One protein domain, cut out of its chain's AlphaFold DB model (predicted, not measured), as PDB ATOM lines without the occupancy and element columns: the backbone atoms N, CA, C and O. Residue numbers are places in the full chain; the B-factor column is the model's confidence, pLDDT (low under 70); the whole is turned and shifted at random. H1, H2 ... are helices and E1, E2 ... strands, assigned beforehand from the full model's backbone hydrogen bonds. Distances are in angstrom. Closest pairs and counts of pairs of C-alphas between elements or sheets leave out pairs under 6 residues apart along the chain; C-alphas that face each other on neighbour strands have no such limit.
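This is residues 295 to 321 and 330 to 400 of the 419 residues of an uncharacterized protein of Nitrospiraceae bacterium (UniProt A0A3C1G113). A small head of five helices, most of them crossing one another, has a two-stranded ribbon, E1 and E2, reaching out from one end and making much of the length. In the head H4 is the hub, with H2, H3 and H5 round it, while H1 runs beside H2 and H3 without clearly touching either. The printed part has 98 residues, with five named helices and two named strands that follow along the chain as H1, E1, E2, H2, H3, H4, H5; the sheet, E1 - E2, is antiparallel and the class is mixed, helices and strands. The whole is compact, with a radius of gyration of the C-alphas of 13.8 A, yet elongated, spanning 45 by 28 by 27 A.

Start at H1, residues 301 to 309, and go on to E1, residues 312 to 318. Beside E1 you find E2, residues 330 to 334, its antiparallel neighbour at 145 degrees; N 313 and O 333 are within hydrogen-bond range at 3.3 A, as are N 331 and O 317 at 3.3 A. Next comes H2, residues 338 to 345, close to H1 but not clearly touching, with closest C-alphas Leu 303 and Val 345 at 6.9 A. H3, residues 355 to 363, is also close but not clearly touching H1, at a shallow tilt of 25 degrees, the same way; their closest C-alphas, Ile 307 and Leu 362, are 6.9 A apart. Then look at H4, residues 369 to 378: it forms a helical hairpin with H3, opposite ways at a steep tilt of 41 degrees, closest at the C-alphas of Ala 359 and Gly 369, 4.1 A. H4 touches H2 about perpendicular, at 75 degrees, closest at the C-alphas of Leu 338 and Phe 372, 6.3 A. H5, residues 386 to 393, touches H4, closest at the C-alphas of Arg 377 and Leu 392, 6.4 A, and touches H3, closest at those of Leu 355 and Gln 388, 6.3 A. E1 and H4 are apart, as are H2 and H5. In H1, H2, H3, H4 and H5 every O i to N i+4 pair is within hydrogen-bond range.

Find C-alpha 301 at (-14.245, 45.757, -36.574), where H1 begins its 12.0 A. E1, from Pro 312 to Tyr 318, is 15.5 A long, and E2, from Ala 330 at (-8.919, 24.940, -13.220) to Pro 334, 12.5 A. H2 measures 10.2 A, H3 12.4 A and H4 14.3 A. H5 measures 10.9 A and ends at C-alpha 393, (-33.443, 28.122, -34.254).

The two C-alphas farthest apart are those of Pro 321 and Lys 386, 45.4 A. Residues 322 to 329 are not printed, and C-alphas 321 and 330 stand 11.0 A apart across this cut. Of the links that are printed whole, none is long. Mean pLDDT of the printed part is 86.5; residues 312 to 321 and 330 to 334 are under 70.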
ATOM      1  N   LYS A 295     -20.041  34.927 -42.748       95.44
ATOM      2  CA  LYS A 295     -20.157  36.153 -41.949       95.44
ATOM      3  C   LYS A 295     -19.233  36.095 -40.723       95.44
ATOM      4  O   LYS A 295     -19.701  35.931 -39.595       95.44
ATOM      5  N   PRO A 296     -17.908  36.177 -40.918       94.19
ATOM      6  CA  PRO A 296     -16.940  36.142 -39.837       94.19
ATOM      7  C   PRO A 296     -17.027  37.428 -39.022       94.19
ATOM      8  O   PRO A 296     -17.265  38.509 -39.564       94.19
ATOM      9  N   ILE A 297     -16.753  37.323 -37.724       93.50
ATOM     10  CA  ILE A 297     -16.776  38.477 -36.822       93.50
ATOM     11  C   ILE A 297     -15.796  39.577 -37.255       93.50
ATOM     12  O   ILE A 297     -16.013  40.755 -36.986       93.50
ATOM     13  N   GLU A 298     -14.722  39.222 -37.966       93.12
ATOM     14  CA  GLU A 298     -13.752  40.164 -38.518       93.12
ATOM     15  C   GLU A 298     -14.358  41.211 -39.456       93.12
ATOM     16  O   GLU A 298     -13.762  42.283 -39.591       93.12
ATOM     17  N   SER A 299     -15.512  40.931 -40.068       92.19
ATOM     18  CA  SER A 299     -16.226  41.890 -40.913       92.19
ATOM     19  C   SER A 299     -16.719  43.109 -40.118       92.19
ATOM     20  O   SER A 299     -16.709  44.221 -40.647       92.19
ATOM     21  N   ASN A 300     -17.048  42.949 -38.830       95.62
ATOM     22  CA  ASN A 300     -17.407  44.046 -37.929       95.62
ATOM     23  C   ASN A 300     -16.244  44.369 -36.976       95.62
ATOM     24  O   ASN A 300     -16.062  43.763 -35.920       95.62
ATOM     25  N   GLN A 301     -15.445  45.381 -37.334       96.06
ATOM     26  CA  GLN A 301     -14.245  45.757 -36.574       96.06
ATOM     27  C   GLN A 301     -14.531  46.130 -35.115       96.06
ATOM     28  O   GLN A 301     -13.717  45.811 -34.243       96.06
ATOM     29  N   LYS A 302     -15.659  46.799 -34.833       96.56
ATOM     30  CA  LYS A 302     -16.016  47.223 -33.470       96.56
ATOM     31  C   LYS A 302     -16.340  46.009 -32.607       96.56
ATOM     32  O   LYS A 302     -15.761  45.857 -31.532       96.56
ATOM     33  N   LEU A 303     -17.195  45.126 -33.115       96.06
ATOM     34  CA  LEU A 303     -17.585  43.893 -32.440       96.06
ATOM     35  C   LEU A 303     -16.393  42.945 -32.247       96.06
ATOM     36  O   LEU A 303     -16.169  42.440 -31.151       96.06
ATOM     37  N   ASN A 304     -15.560  42.777 -33.275       96.12
ATOM     38  CA  ASN A 304     -14.340  41.979 -33.195       96.12
ATOM     39  C   ASN A 304     -13.363  42.518 -32.142       96.12
ATOM     40  O   ASN A 304     -12.822  41.758 -31.343       96.12
ATOM     41  N   SER A 305     -13.135  43.835 -32.120       96.19
ATOM     42  CA  SER A 305     -12.245  44.469 -31.135       96.19
ATOM     43  C   SER A 305     -12.773  44.289 -29.716       96.19
ATOM     44  O   SER A 305     -12.003  43.979 -28.808       96.19
ATOM     45  N   TYR A 306     -14.088  44.422 -29.547       95.94
ATOM     46  CA  TYR A 306     -14.765  44.174 -28.286       95.94
ATOM     47  C   TYR A 306     -14.550  42.733 -27.798       95.94
ATOM     48  O   TYR A 306     -13.997  42.538 -26.714       95.94
ATOM     49  N   ILE A 307     -14.880  41.726 -28.617       94.00
ATOM     50  CA  ILE A 307     -14.730  40.313 -28.236       94.00
ATOM     51  C   ILE A 307     -13.258  39.949 -28.009       94.00
ATOM     52  O   ILE A 307     -12.931  39.248 -27.053       94.00
ATOM     53  N   LYS A 308     -12.331  40.483 -28.814       92.19
ATOM     54  CA  LYS A 308     -10.888  40.284 -28.601       92.19
ATOM     55  C   LYS A 308     -10.379  40.888 -27.293       92.19
ATOM     56  O   LYS A 308      -9.413  40.358 -26.739       92.19
ATOM     57  N   GLY A 309     -11.004  41.968 -26.827       91.38
ATOM     58  CA  GLY A 309     -10.719  42.619 -25.549       91.38
ATOM     59  C   GLY A 309     -11.311  41.898 -24.336       91.38
ATOM     60  O   GLY A 309     -10.926  42.205 -23.205       91.38
ATOM     61  N   LEU A 310     -12.206  40.923 -24.537       89.62
ATOM     62  CA  LEU A 310     -12.700  40.078 -23.456       89.62
ATOM     63  C   LEU A 310     -11.564  39.177 -22.964       89.62
ATOM     64  O   LEU A 310     -11.181  38.196 -23.602       89.62
ATOM     65  N   ASN A 311     -11.033  39.516 -21.794       76.06
ATOM     66  CA  ASN A 311     -10.121  38.653 -21.062       76.06
ATOM     67  C   ASN A 311     -10.934  37.840 -20.052       76.06
ATOM     68  O   ASN A 311     -11.565  38.442 -19.178       76.06
ATOM     69  N   PRO A 312     -10.934  36.498 -20.112       65.69
ATOM     70  CA  PRO A 312     -11.400  35.716 -18.977       65.69
ATOM     71  C   PRO A 312     -10.484  36.053 -17.794       65.69
ATOM     72  O   PRO A 312      -9.260  35.933 -17.904       65.69
ATOM     73  N   LYS A 313     -11.045  36.547 -16.682       54.97
ATOM     74  CA  LYS A 313     -10.247  36.787 -15.477       54.97
ATOM     75  C   LYS A 313      -9.730  35.424 -15.037       54.97
ATOM     76  O   LYS A 313     -10.484  34.500 -14.762       54.97
ATOM     77  N   SER A 314      -8.419  35.268 -14.987       49.94
ATOM     78  CA  SER A 314      -7.763  34.065 -14.483       49.94
ATOM     79  C   SER A 314      -7.870  33.986 -12.956       49.94
ATOM     80  O   SER A 314      -6.875  33.849 -12.256       49.94
ATOM     81  N   THR A 315      -9.078  34.057 -12.405       51.41
ATOM     82  CA  THR A 315      -9.357  33.427 -11.116       51.41
ATOM     83  C   THR A 315      -9.519  31.949 -11.407       51.41
ATOM     84  O   THR A 315     -10.571  31.512 -11.862       51.41
ATOM     85  N   VAL A 316      -8.425  31.207 -11.234       53.19
ATOM     86  CA  VAL A 316      -8.453  29.749 -11.199       53.19
ATOM     87  C   VAL A 316      -9.149  29.366  -9.903       53.19
ATOM     88  O   VAL A 316      -8.554  29.438  -8.829       53.19
ATOM     89  N   THR A 317     -10.423  29.007  -9.986       53.19
ATOM     90  CA  THR A 317     -11.088  28.300  -8.896       53.19
ATOM     91  C   THR A 317     -10.825  26.820  -9.083       53.19
ATOM     92  O   THR A 317     -11.212  26.230 -10.087       53.19
ATOM     93  N   TYR A 318     -10.125  26.226  -8.125       54.12
ATOM     94  CA  TYR A 318     -10.035  24.779  -8.026       54.12
ATOM     95  C   TYR A 318     -11.343  24.299  -7.401       54.12
ATOM     96  O   TYR A 318     -11.620  24.609  -6.239       54.12
ATOM     97  N   SER A 319     -12.168  23.586  -8.166       58.47
ATOM     98  CA  SER A 319     -13.252  22.808  -7.569       58.47
ATOM     99  C   SER A 319     -12.635  21.789  -6.610       58.47
ATOM    100  O   SER A 319     -11.587  21.200  -6.890       58.47
ATOM    101  N   LYS A 320     -13.243  21.623  -5.430       60.09
ATOM    102  CA  LYS A 320     -12.823  20.579  -4.494       60.09
ATOM    103  C   LYS A 320     -13.081  19.241  -5.203       60.09
ATOM    104  O   LYS A 320     -14.234  19.015  -5.559       60.09
ATOM    105  N   PRO A 321     -12.057  18.411  -5.461       59.34
ATOM    106  CA  PRO A 321     -12.254  17.166  -6.193       59.34
ATOM    107  C   PRO A 321     -13.219  16.267  -5.412       59.34
ATOM    108  O   PRO A 321     -13.113  16.173  -4.183       59.34
ATOM    109  N   ALA A 330      -9.076  23.500 -13.222       54.88
ATOM    110  CA  ALA A 330      -8.919  24.940 -13.220       54.88
ATOM    111  C   ALA A 330     -10.045  25.559 -14.057       54.88
ATOM    112  O   ALA A 330      -9.922  25.696 -15.276       54.88
ATOM    113  N   THR A 331     -11.138  25.955 -13.410       59.62
ATOM    114  CA  THR A 331     -12.187  26.735 -14.069       59.62
ATOM    115  C   THR A 331     -11.750  28.194 -14.115       59.62
ATOM    116  O   THR A 331     -11.465  28.816 -13.092       59.62
ATOM    117  N   LYS A 332     -11.624  28.741 -15.328       61.59
ATOM    118  CA  LYS A 332     -11.395  30.174 -15.543       61.59
ATOM    119  C   LYS A 332     -12.743  30.876 -15.468       61.59
ATOM    120  O   LYS A 332     -13.617  30.588 -16.280       61.59
ATOM    121  N   ILE A 333     -12.904  31.791 -14.517       61.25
ATOM    122  CA  ILE A 333     -14.149  32.550 -14.378       61.25
ATOM    123  C   ILE A 333     -14.104  33.773 -15.313       61.25
ATOM    124  O   ILE A 333     -13.190  34.595 -15.210       61.25
ATOM    125  N   PRO A 334     -15.063  33.941 -16.233       65.50
ATOM    126  CA  PRO A 334     -15.098  35.109 -17.103       65.50
ATOM    127  C   PRO A 334     -15.178  36.424 -16.308       65.50
ATOM    128  O   PRO A 334     -15.807  36.507 -15.257       65.50
ATOM    129  N   ALA A 335     -14.510  37.475 -16.797       70.06
ATOM    130  CA  ALA A 335     -14.413  38.752 -16.084       70.06
ATOM    131  C   ALA A 335     -15.708  39.571 -16.092       70.06
ATOM    132  O   ALA A 335     -15.900  40.408 -15.207       70.06
ATOM    133  N   LYS A 336     -16.528  39.350 -17.119       82.94
ATOM    134  CA  LYS A 336     -17.862  39.915 -17.316       82.94
ATOM    135  C   LYS A 336     -18.872  38.781 -17.346       82.94
ATOM    136  O   LYS A 336     -18.558  37.690 -17.822       82.94
ATOM    137  N   SER A 337     -20.083  39.039 -16.869       88.56
ATOM    138  CA  SER A 337     -21.167  38.065 -17.016       88.56
ATOM    139  C   SER A 337     -21.628  37.985 -18.476       88.56
ATOM    140  O   SER A 337     -21.545  38.967 -19.218       88.56
ATOM    141  N   LEU A 338     -22.165  36.837 -18.897       90.69
ATOM    142  CA  LEU A 338     -22.739  36.701 -20.241       90.69
ATOM    143  C   LEU A 338     -23.888  37.692 -20.485       90.69
ATOM    144  O   LEU A 338     -23.987  38.244 -21.572       90.69
ATOM    145  N   ASN A 339     -24.689  38.008 -19.463       92.88
ATOM    146  CA  ASN A 339     -25.741  39.027 -19.548       92.88
ATOM    147  C   ASN A 339     -25.200  40.434 -19.854       92.88
ATOM    148  O   ASN A 339     -25.832  41.197 -20.583       92.88
ATOM    149  N   GLU A 340     -24.046  40.806 -19.296       92.88
ATOM    150  CA  GLU A 340     -23.383  42.075 -19.629       92.88
ATOM    151  C   GLU A 340     -22.866  42.060 -21.067       92.88
ATOM    152  O   GLU A 340     -23.030  43.042 -21.788       92.88
ATOM    153  N   ILE A 341     -22.302  40.930 -21.500       94.12
ATOM    154  CA  ILE A 341     -21.814  40.756 -22.870       94.12
ATOM    155  C   ILE A 341     -22.959  40.865 -23.870       94.12
ATOM    156  O   ILE A 341     -22.821  41.595 -24.842       94.12
ATOM    157  N   VAL A 342     -24.103  40.223 -23.624       95.88
ATOM    158  CA  VAL A 342     -25.286  40.310 -24.499       95.88
ATOM    159  C   VAL A 342     -25.728  41.763 -24.684       95.88
ATOM    160  O   VAL A 342     -25.942  42.187 -25.818       95.88
ATOM    161  N   LYS A 343     -25.778  42.555 -23.603       95.06
ATOM    162  CA  LYS A 343     -26.135  43.986 -23.656       95.06
ATOM    163  C   LYS A 343     -25.123  44.839 -24.417       95.06
ATOM    164  O   LYS A 343     -25.491  45.829 -25.041       95.06
ATOM    165  N   GLU A 344     -23.837  44.526 -24.318       95.38
ATOM    166  CA  GLU A 344     -22.801  45.272 -25.038       95.38
ATOM    167  C   GLU A 344     -22.767  44.863 -26.518       95.38
ATOM    168  O   GLU A 344     -22.718  45.732 -27.388       95.38
ATOM    169  N   VAL A 345     -22.896  43.566 -26.815       95.75
ATOM    170  CA  VAL A 345     -23.001  43.028 -28.179       95.75
ATOM    171  C   VAL A 345     -24.240  43.565 -28.892       95.75
ATOM    172  O   VAL A 345     -24.123  43.956 -30.051       95.75
ATOM    173  N   SER A 346     -25.392  43.679 -28.221       95.06
ATOM    174  CA  SER A 346     -26.622  44.204 -28.835       95.06
ATOM    175  C   SER A 346     -26.478  45.637 -29.361       95.06
ATOM    176  O   SER A 346     -27.217  46.038 -30.251       95.06
ATOM    177  N   ASN A 347     -25.532  46.413 -28.820       95.38
ATOM    178  CA  ASN A 347     -25.241  47.778 -29.272       95.38
ATOM    179  C   ASN A 347     -24.194  47.835 -30.396       95.38
ATOM    180  O   ASN A 347     -23.988  48.894 -30.990       95.38
ATOM    181  N   LEU A 348     -23.484  46.733 -30.643       95.94
ATOM    182  CA  LEU A 348     -22.385  46.649 -31.608       95.94
ATOM    183  C   LEU A 348     -22.743  45.836 -32.853       95.94
ATOM    184  O   LEU A 348     -22.078  46.004 -33.877       95.94
ATOM    185  N   ILE A 349     -23.747  44.966 -32.748       95.44
ATOM    186  CA  ILE A 349     -24.207  44.090 -33.821       95.44
ATOM    187  C   ILE A 349     -24.948  44.876 -34.913       95.44
ATOM    188  O   ILE A 349     -25.696  45.814 -34.626       95.44
ATOM    189  N   THR A 350     -24.737  44.495 -36.169       94.19
ATOM    190  CA  THR A 350     -25.469  44.993 -37.341       94.19
ATOM    191  C   THR A 350     -26.351  43.899 -37.943       94.19
ATOM    192  O   THR A 350     -26.305  42.740 -37.530       94.19
ATOM    193  N   ASP A 351     -27.168  44.255 -38.938       90.56
ATOM    194  CA  ASP A 351     -28.010  43.285 -39.648       90.56
ATOM    195  C   ASP A 351     -27.187  42.243 -40.440       90.56
ATOM    196  O   ASP A 351     -27.667  41.140 -40.703       90.56
ATOM    197  N   ASP A 352     -25.929  42.555 -40.765       91.06
ATOM    198  CA  ASP A 352     -25.036  41.680 -41.535       91.06
ATOM    199  C   ASP A 352     -24.245  40.694 -40.660       91.06
ATOM    200  O   ASP A 352     -23.591  39.786 -41.181       91.06
ATOM    201  N   ASP A 353     -24.289  40.857 -39.337       94.88
ATOM    202  CA  ASP A 353     -23.560  40.016 -38.393       94.88
ATOM    203  C   ASP A 353     -24.313  38.712 -38.091       94.88
ATOM    204  O   ASP A 353     -25.528  38.701 -37.871       94.88
ATOM    205  N   SER A 354     -23.554  37.618 -38.005       95.88
ATOM    206  CA  SER A 354     -24.048  36.294 -37.607       95.88
ATOM    207  C   SER A 354     -23.898  36.092 -36.098       95.88
ATOM    208  O   SER A 354     -22.798  36.196 -35.536       95.88
ATOM    209  N   LEU A 355     -25.004  35.754 -35.434       96.75
ATOM    210  CA  LEU A 355     -25.040  35.417 -34.012       96.75
ATOM    211  C   LEU A 355     -24.239  34.153 -33.726       96.75
ATOM    212  O   LEU A 355     -23.557  34.073 -32.701       96.75
ATOM    213  N   GLN A 356     -24.255  33.187 -34.645       95.00
ATOM    214  CA  GLN A 356     -23.444  31.983 -34.495       95.00
ATOM    215  C   GLN A 356     -21.952  32.299 -34.548       95.00
ATOM    216  O   GLN A 356     -21.205  31.789 -33.717       95.00
ATOM    217  N   SER A 357     -21.518  33.184 -35.449       95.25
ATOM    218  CA  SER A 357     -20.116  33.610 -35.562       95.25
ATOM    219  C   SER A 357     -19.634  34.314 -34.295       95.25
ATOM    220  O   SER A 357     -18.513  34.081 -33.840       95.25
ATOM    221  N   ILE A 358     -20.499  35.143 -33.702       96.31
ATOM    222  CA  ILE A 358     -20.258  35.794 -32.411       96.31
ATOM    223  C   ILE A 358     -20.096  34.746 -31.310       96.31
ATOM    224  O   ILE A 358     -19.136  34.804 -30.545       96.31
ATOM    225  N   ALA A 359     -20.992  33.759 -31.258       95.19
ATOM    226  CA  ALA A 359     -20.918  32.674 -30.291       95.19
ATOM    227  C   ALA A 359     -19.611  31.863 -30.426       95.19
ATOM    228  O   ALA A 359     -18.998  31.555 -29.405       95.19
ATOM    229  N   ILE A 360     -19.116  31.605 -31.651       92.25
ATOM    230  CA  ILE A 360     -17.806  30.948 -31.856       92.25
ATOM    231  C   ILE A 360     -16.681  31.795 -31.264       92.25
ATOM    232  O   ILE A 360     -15.835  31.290 -30.529       92.25
ATOM    233  N   ALA A 361     -16.669  33.093 -31.568       92.31
ATOM    234  CA  ALA A 361     -15.641  34.000 -31.071       92.31
ATOM    235  C   ALA A 361     -15.671  34.119 -29.534       92.31
ATOM    236  O   ALA A 361     -14.629  34.322 -28.909       92.31
ATOM    237  N   LEU A 362     -16.847  33.964 -28.918       92.31
ATOM    238  CA  LEU A 362     -17.013  33.881 -27.467       92.31
ATOM    239  C   LEU A 362     -16.489  32.552 -26.895       92.31
ATOM    240  O   LEU A 362     -15.758  32.592 -25.901       92.31
ATOM    241  N   ASP A 363     -16.754  31.412 -27.544       89.62
ATOM    242  CA  ASP A 363     -16.188  30.104 -27.160       89.62
ATOM    243  C   ASP A 363     -14.650  30.144 -27.151       89.62
ATOM    244  O   ASP A 363     -14.013  29.694 -26.195       89.62
ATOM    245  N   GLU A 364     -14.027  30.759 -28.166       87.06
ATOM    246  CA  GLU A 364     -12.567  30.954 -28.227       87.06
ATOM    247  C   GLU A 364     -12.021  31.794 -27.059       87.06
ATOM    248  O   GLU A 364     -10.834  31.728 -26.718       87.06
ATOM    249  N   ARG A 365     -12.893  32.583 -26.424       87.56
ATOM    250  CA  ARG A 365     -12.606  33.421 -25.255       87.56
ATOM    251  C   ARG A 365     -13.042  32.783 -23.940       87.56
ATOM    252  O   ARG A 365     -12.943  33.441 -22.904       87.56
ATOM    253  N   LEU A 366     -13.419  31.503 -23.969       86.38
ATOM    254  CA  LEU A 366     -13.884  30.715 -22.824       86.38
ATOM    255  C   LEU A 366     -15.226  31.191 -22.249       86.38
ATOM    256  O   LEU A 366     -15.521  30.948 -21.081       86.38
ATOM    257  N   TYR A 367     -16.033  31.866 -23.062       88.12
ATOM    258  CA  TYR A 367     -17.426  32.170 -22.753       88.12
ATOM    259  C   TYR A 367     -18.315  31.119 -23.413       88.12
ATOM    260  O   TYR A 367     -18.037  30.701 -24.528       88.12
ATOM    261  N   ASN A 368     -19.384  30.691 -22.742       90.12
ATOM    262  CA  ASN A 368     -20.290  29.684 -23.290       90.12
ATOM    263  C   ASN A 368     -21.144  30.287 -24.422       90.12
ATOM    264  O   ASN A 368     -22.121  30.994 -24.165       90.12
ATOM    265  N   GLY A 369     -20.785  30.004 -25.676       91.88
ATOM    266  CA  GLY A 369     -21.485  30.494 -26.862       91.88
ATOM    267  C   GLY A 369     -22.930  29.995 -26.966       91.88
ATOM    268  O   GLY A 369     -23.804  30.742 -27.399       91.88
ATOM    269  N   ASN A 370     -23.225  28.776 -26.500       93.44
ATOM    270  CA  ASN A 370     -24.596  28.253 -26.483       93.44
ATOM    271  C   ASN A 370     -25.479  29.032 -25.500       93.44
ATOM    272  O   ASN A 370     -26.620  29.373 -25.802       93.44
ATOM    273  N   GLU A 371     -24.939  29.323 -24.317       93.81
ATOM    274  CA  GLU A 371     -25.623  30.134 -23.314       93.81
ATOM    275  C   GLU A 371     -25.818  31.572 -23.805       93.81
ATOM    276  O   GLU A 371     -26.913  32.107 -23.662       93.81
ATOM    277  N   PHE A 372     -24.819  32.159 -24.477       95.75
ATOM    278  CA  PHE A 372     -24.976  33.442 -25.167       95.75
ATOM    279  C   PHE A 372     -26.164  33.425 -26.139       95.75
ATOM    280  O   PHE A 372     -27.019  34.304 -26.063       95.75
ATOM    281  N   LEU A 373     -26.268  32.416 -27.010       96.19
ATOM    282  CA  LEU A 373     -27.379  32.320 -27.963       96.19
ATOM    283  C   LEU A 373     -28.732  32.141 -27.272       96.19
ATOM    284  O   LEU A 373     -29.713  32.732 -27.713       96.19
ATOM    285  N   ASN A 374     -28.800  31.376 -26.179       95.94
ATOM    286  CA  ASN A 374     -30.031  31.241 -25.397       95.94
ATOM    287  C   ASN A 374     -30.448  32.585 -24.784       95.94
ATOM    288  O   ASN A 374     -31.599  32.985 -24.922       95.94
ATOM    289  N   LEU A 375     -29.505  33.327 -24.196       96.31
ATOM    290  CA  LEU A 375     -29.776  34.658 -23.648       96.31
ATOM    291  C   LEU A 375     -30.231  35.643 -24.730       96.31
ATOM    292  O   LEU A 375     -31.174  36.395 -24.516       96.31
ATOM    293  N   VAL A 376     -29.606  35.619 -25.912       96.38
ATOM    294  CA  VAL A 376     -30.037  36.439 -27.053       96.38
ATOM    295  C   VAL A 376     -31.428  36.030 -27.541       96.38
ATOM    296  O   VAL A 376     -32.222  36.900 -27.904       96.38
ATOM    297  N   ARG A 377     -31.747  34.728 -27.556       95.81
ATOM    298  CA  ARG A 377     -33.075  34.218 -27.927       95.81
ATOM    299  C   ARG A 377     -34.145  34.775 -26.994       95.81
ATOM    300  O   ARG A 377     -35.133  35.320 -27.488       95.81
ATOM    301  N   ASP A 378     -33.886  34.708 -25.694       94.06
ATOM    302  CA  ASP A 378     -34.843  35.042 -24.639       94.06
ATOM    303  C   ASP A 378     -34.921  36.549 -24.332       94.06
ATOM    304  O   ASP A 378     -35.885  36.994 -23.710       94.06
ATOM    305  N   ASP A 379     -33.953  37.360 -24.780       93.62
ATOM    306  CA  ASP A 379     -33.975  38.814 -24.591       93.62
ATOM    307  C   ASP A 379     -34.886  39.507 -25.634       93.62
ATOM    308  O   ASP A 379     -34.554  39.548 -26.830       93.62
ATOM    309  N   PRO A 380     -36.024  40.104 -25.220       89.81
ATOM    310  CA  PRO A 380     -36.915  40.831 -26.123       89.81
ATOM    311  C   PRO A 380     -36.348  42.188 -26.563       89.81
ATOM    312  O   PRO A 380     -36.850  42.777 -27.518       89.81
ATOM    313  N   LYS A 381     -35.333  42.719 -25.870       91.00
ATOM    314  CA  LYS A 381     -34.685  43.992 -26.220       91.00
ATOM    315  C   LYS A 381     -33.568  43.811 -27.240       91.00
ATOM    316  O   LYS A 381     -33.148  44.794 -27.851       91.00
ATOM    317  N   PHE A 382     -33.096  42.583 -27.438       92.62
ATOM    318  CA  PHE A 382     -32.124  42.283 -28.474       92.62
ATOM    319  C   PHE A 382     -32.824  42.336 -29.833       92.62
ATOM    320  O   PHE A 382     -33.612  41.452 -30.175       92.62
ATOM    321  N   ARG A 383     -32.568  43.392 -30.610       91.69
ATOM    322  CA  ARG A 383     -33.110  43.523 -31.964       91.69
ATOM    323  C   ARG A 383     -32.494  42.440 -32.850       91.69
ATOM    324  O   ARG A 383     -31.278  42.385 -32.988       91.69
ATOM    325  N   LYS A 384     -33.347  41.598 -33.429       92.56
ATOM    326  CA  LYS A 384     -32.976  40.496 -34.323       92.56
ATOM    327  C   LYS A 384     -33.630  40.741 -35.675       92.56
ATOM    328  O   LYS A 384     -34.783  41.169 -35.730       92.56
ATOM    329  N   ASN A 385     -32.907  40.497 -36.758       93.19
ATOM    330  CA  ASN A 385     -33.528  40.381 -38.074       93.19
ATOM    331  C   ASN A 385     -33.970  38.929 -38.335       93.19
ATOM    332  O   ASN A 385     -33.664  38.020 -37.563       93.19
ATOM    333  N   LYS A 386     -34.689  38.697 -39.440       92.25
ATOM    334  CA  LYS A 386     -35.218  37.364 -39.788       92.25
ATOM    335  C   LYS A 386     -34.129  36.296 -39.914       92.25
ATOM    336  O   LYS A 386     -34.372  35.127 -39.629       92.25
ATOM    337  N   GLU A 387     -32.944  36.682 -40.368       90.19
ATOM    338  CA  GLU A 387     -31.834  35.752 -40.544       90.19
ATOM    339  C   GLU A 387     -31.243  35.340 -39.195       90.19
ATOM    340  O   GLU A 387     -31.092  34.150 -38.931       90.19
ATOM    341  N   GLN A 388     -31.013  36.309 -38.312       94.88
ATOM    342  CA  GLN A 388     -30.560  36.095 -36.940       94.88
ATOM    343  C   GLN A 388     -31.576  35.275 -36.130       94.88
ATOM    344  O   GLN A 388     -31.196  34.402 -35.354       94.88
ATOM    345  N   GLU A 389     -32.878  35.486 -36.341       94.88
ATOM    346  CA  GLU A 389     -33.925  34.637 -35.759       94.88
ATOM    347  C   GLU A 389     -33.823  33.187 -36.239       94.88
ATOM    348  O   GLU A 389     -33.935  32.264 -35.430       94.88
ATOM    349  N   ARG A 390     -33.567  32.969 -37.534       92.75
ATOM    350  CA  ARG A 390     -33.353  31.626 -38.082       92.75
ATOM    351  C   ARG A 390     -32.087  30.984 -37.517       92.75
ATOM    352  O   ARG A 390     -32.122  29.812 -37.155       92.75
ATOM    353  N   GLU A 391     -30.991  31.730 -37.392       93.62
ATOM    354  CA  GLU A 391     -29.754  31.238 -36.773       93.62
ATOM    355  C   GLU A 391     -29.973  30.760 -35.332       93.62
ATOM    356  O   GLU A 391     -29.395  29.754 -34.924       93.62
ATOM    357  N   LEU A 392     -30.833  31.443 -34.570       94.19
ATOM    358  CA  LEU A 392     -31.185  31.067 -33.198       94.19
ATOM    359  C   LEU A 392     -32.050  29.806 -33.111       94.19
ATOM    360  O   LEU A 392     -32.149  29.226 -32.029       94.19
ATOM    361  N   GLN A 393     -32.691  29.381 -34.199       92.12
ATOM    362  CA  GLN A 393     -33.443  28.122 -34.254       92.12
ATOM    363  C   GLN A 393     -32.541  26.919 -34.547       92.12
ATOM    364  O   GLN A 393     -32.947  25.777 -34.339       92.12
ATOM    365  N   GLN A 394     -31.317  27.163 -35.016       88.69
ATOM    366  CA  GLN A 394     -30.368  26.112 -35.352       88.69
ATOM    367  C   GLN A 394     -29.595  25.654 -34.104       88.69
ATOM    368  O   GLN A 394     -29.262  26.465 -33.231       88.69
ATOM    369  N   PRO A 395     -29.291  24.352 -33.984       84.81
ATOM    370  CA  PRO A 395     -28.509  23.838 -32.868       84.81
ATOM    371  C   PRO A 395     -27.065  24.353 -32.930       84.81
ATOM    372  O   PRO A 395     -26.367  24.173 -33.924       84.81
ATOM    373  N   TYR A 396     -26.590  24.955 -31.837       83.38
ATOM    374  CA  TYR A 396     -25.220  25.473 -31.753       83.38
ATOM    375  C   TYR A 396     -24.178  24.388 -31.438       83.38
ATOM    376  O   TYR A 396     -23.078  24.379 -31.989       83.38
ATOM    377  N   ASN A 397     -24.534  23.453 -30.555       72.94
ATOM    378  CA  ASN A 397     -23.666  22.362 -30.105       72.94
ATOM    379  C   ASN A 397     -23.914  21.088 -30.917       72.94
ATOM    380  O   ASN A 397     -24.325  20.062 -30.376       72.94
ATOM    381  N   VAL A 398     -23.673  21.152 -32.224       71.38
ATOM    382  CA  VAL A 398     -23.592  19.951 -33.060       71.38
ATOM    383  C   VAL A 398     -22.139  19.493 -33.073       71.38
ATOM    384  O   VAL A 398     -21.230  20.312 -33.225       71.38
ATOM    385  N   LEU A 399     -21.907  18.193 -32.872       78.38
ATOM    386  CA  LEU A 399     -20.577  17.617 -33.064       78.38
ATOM    387  C   LEU A 399     -20.070  17.994 -34.465       78.38
ATOM    388  O   LEU A 399     -20.867  17.928 -35.405       78.38
ATOM    389  N   PRO A 400     -18.782  18.362 -34.620       82.50
ATOM    390  CA  PRO A 400     -18.227  18.678 -35.928       82.50
ATOM    391  C   PRO A 400     -18.543  17.538 -36.888       82.50
ATOM    392  O   PRO A 400     -18.207  16.380 -36.616       82.50
TER     393      PRO A 400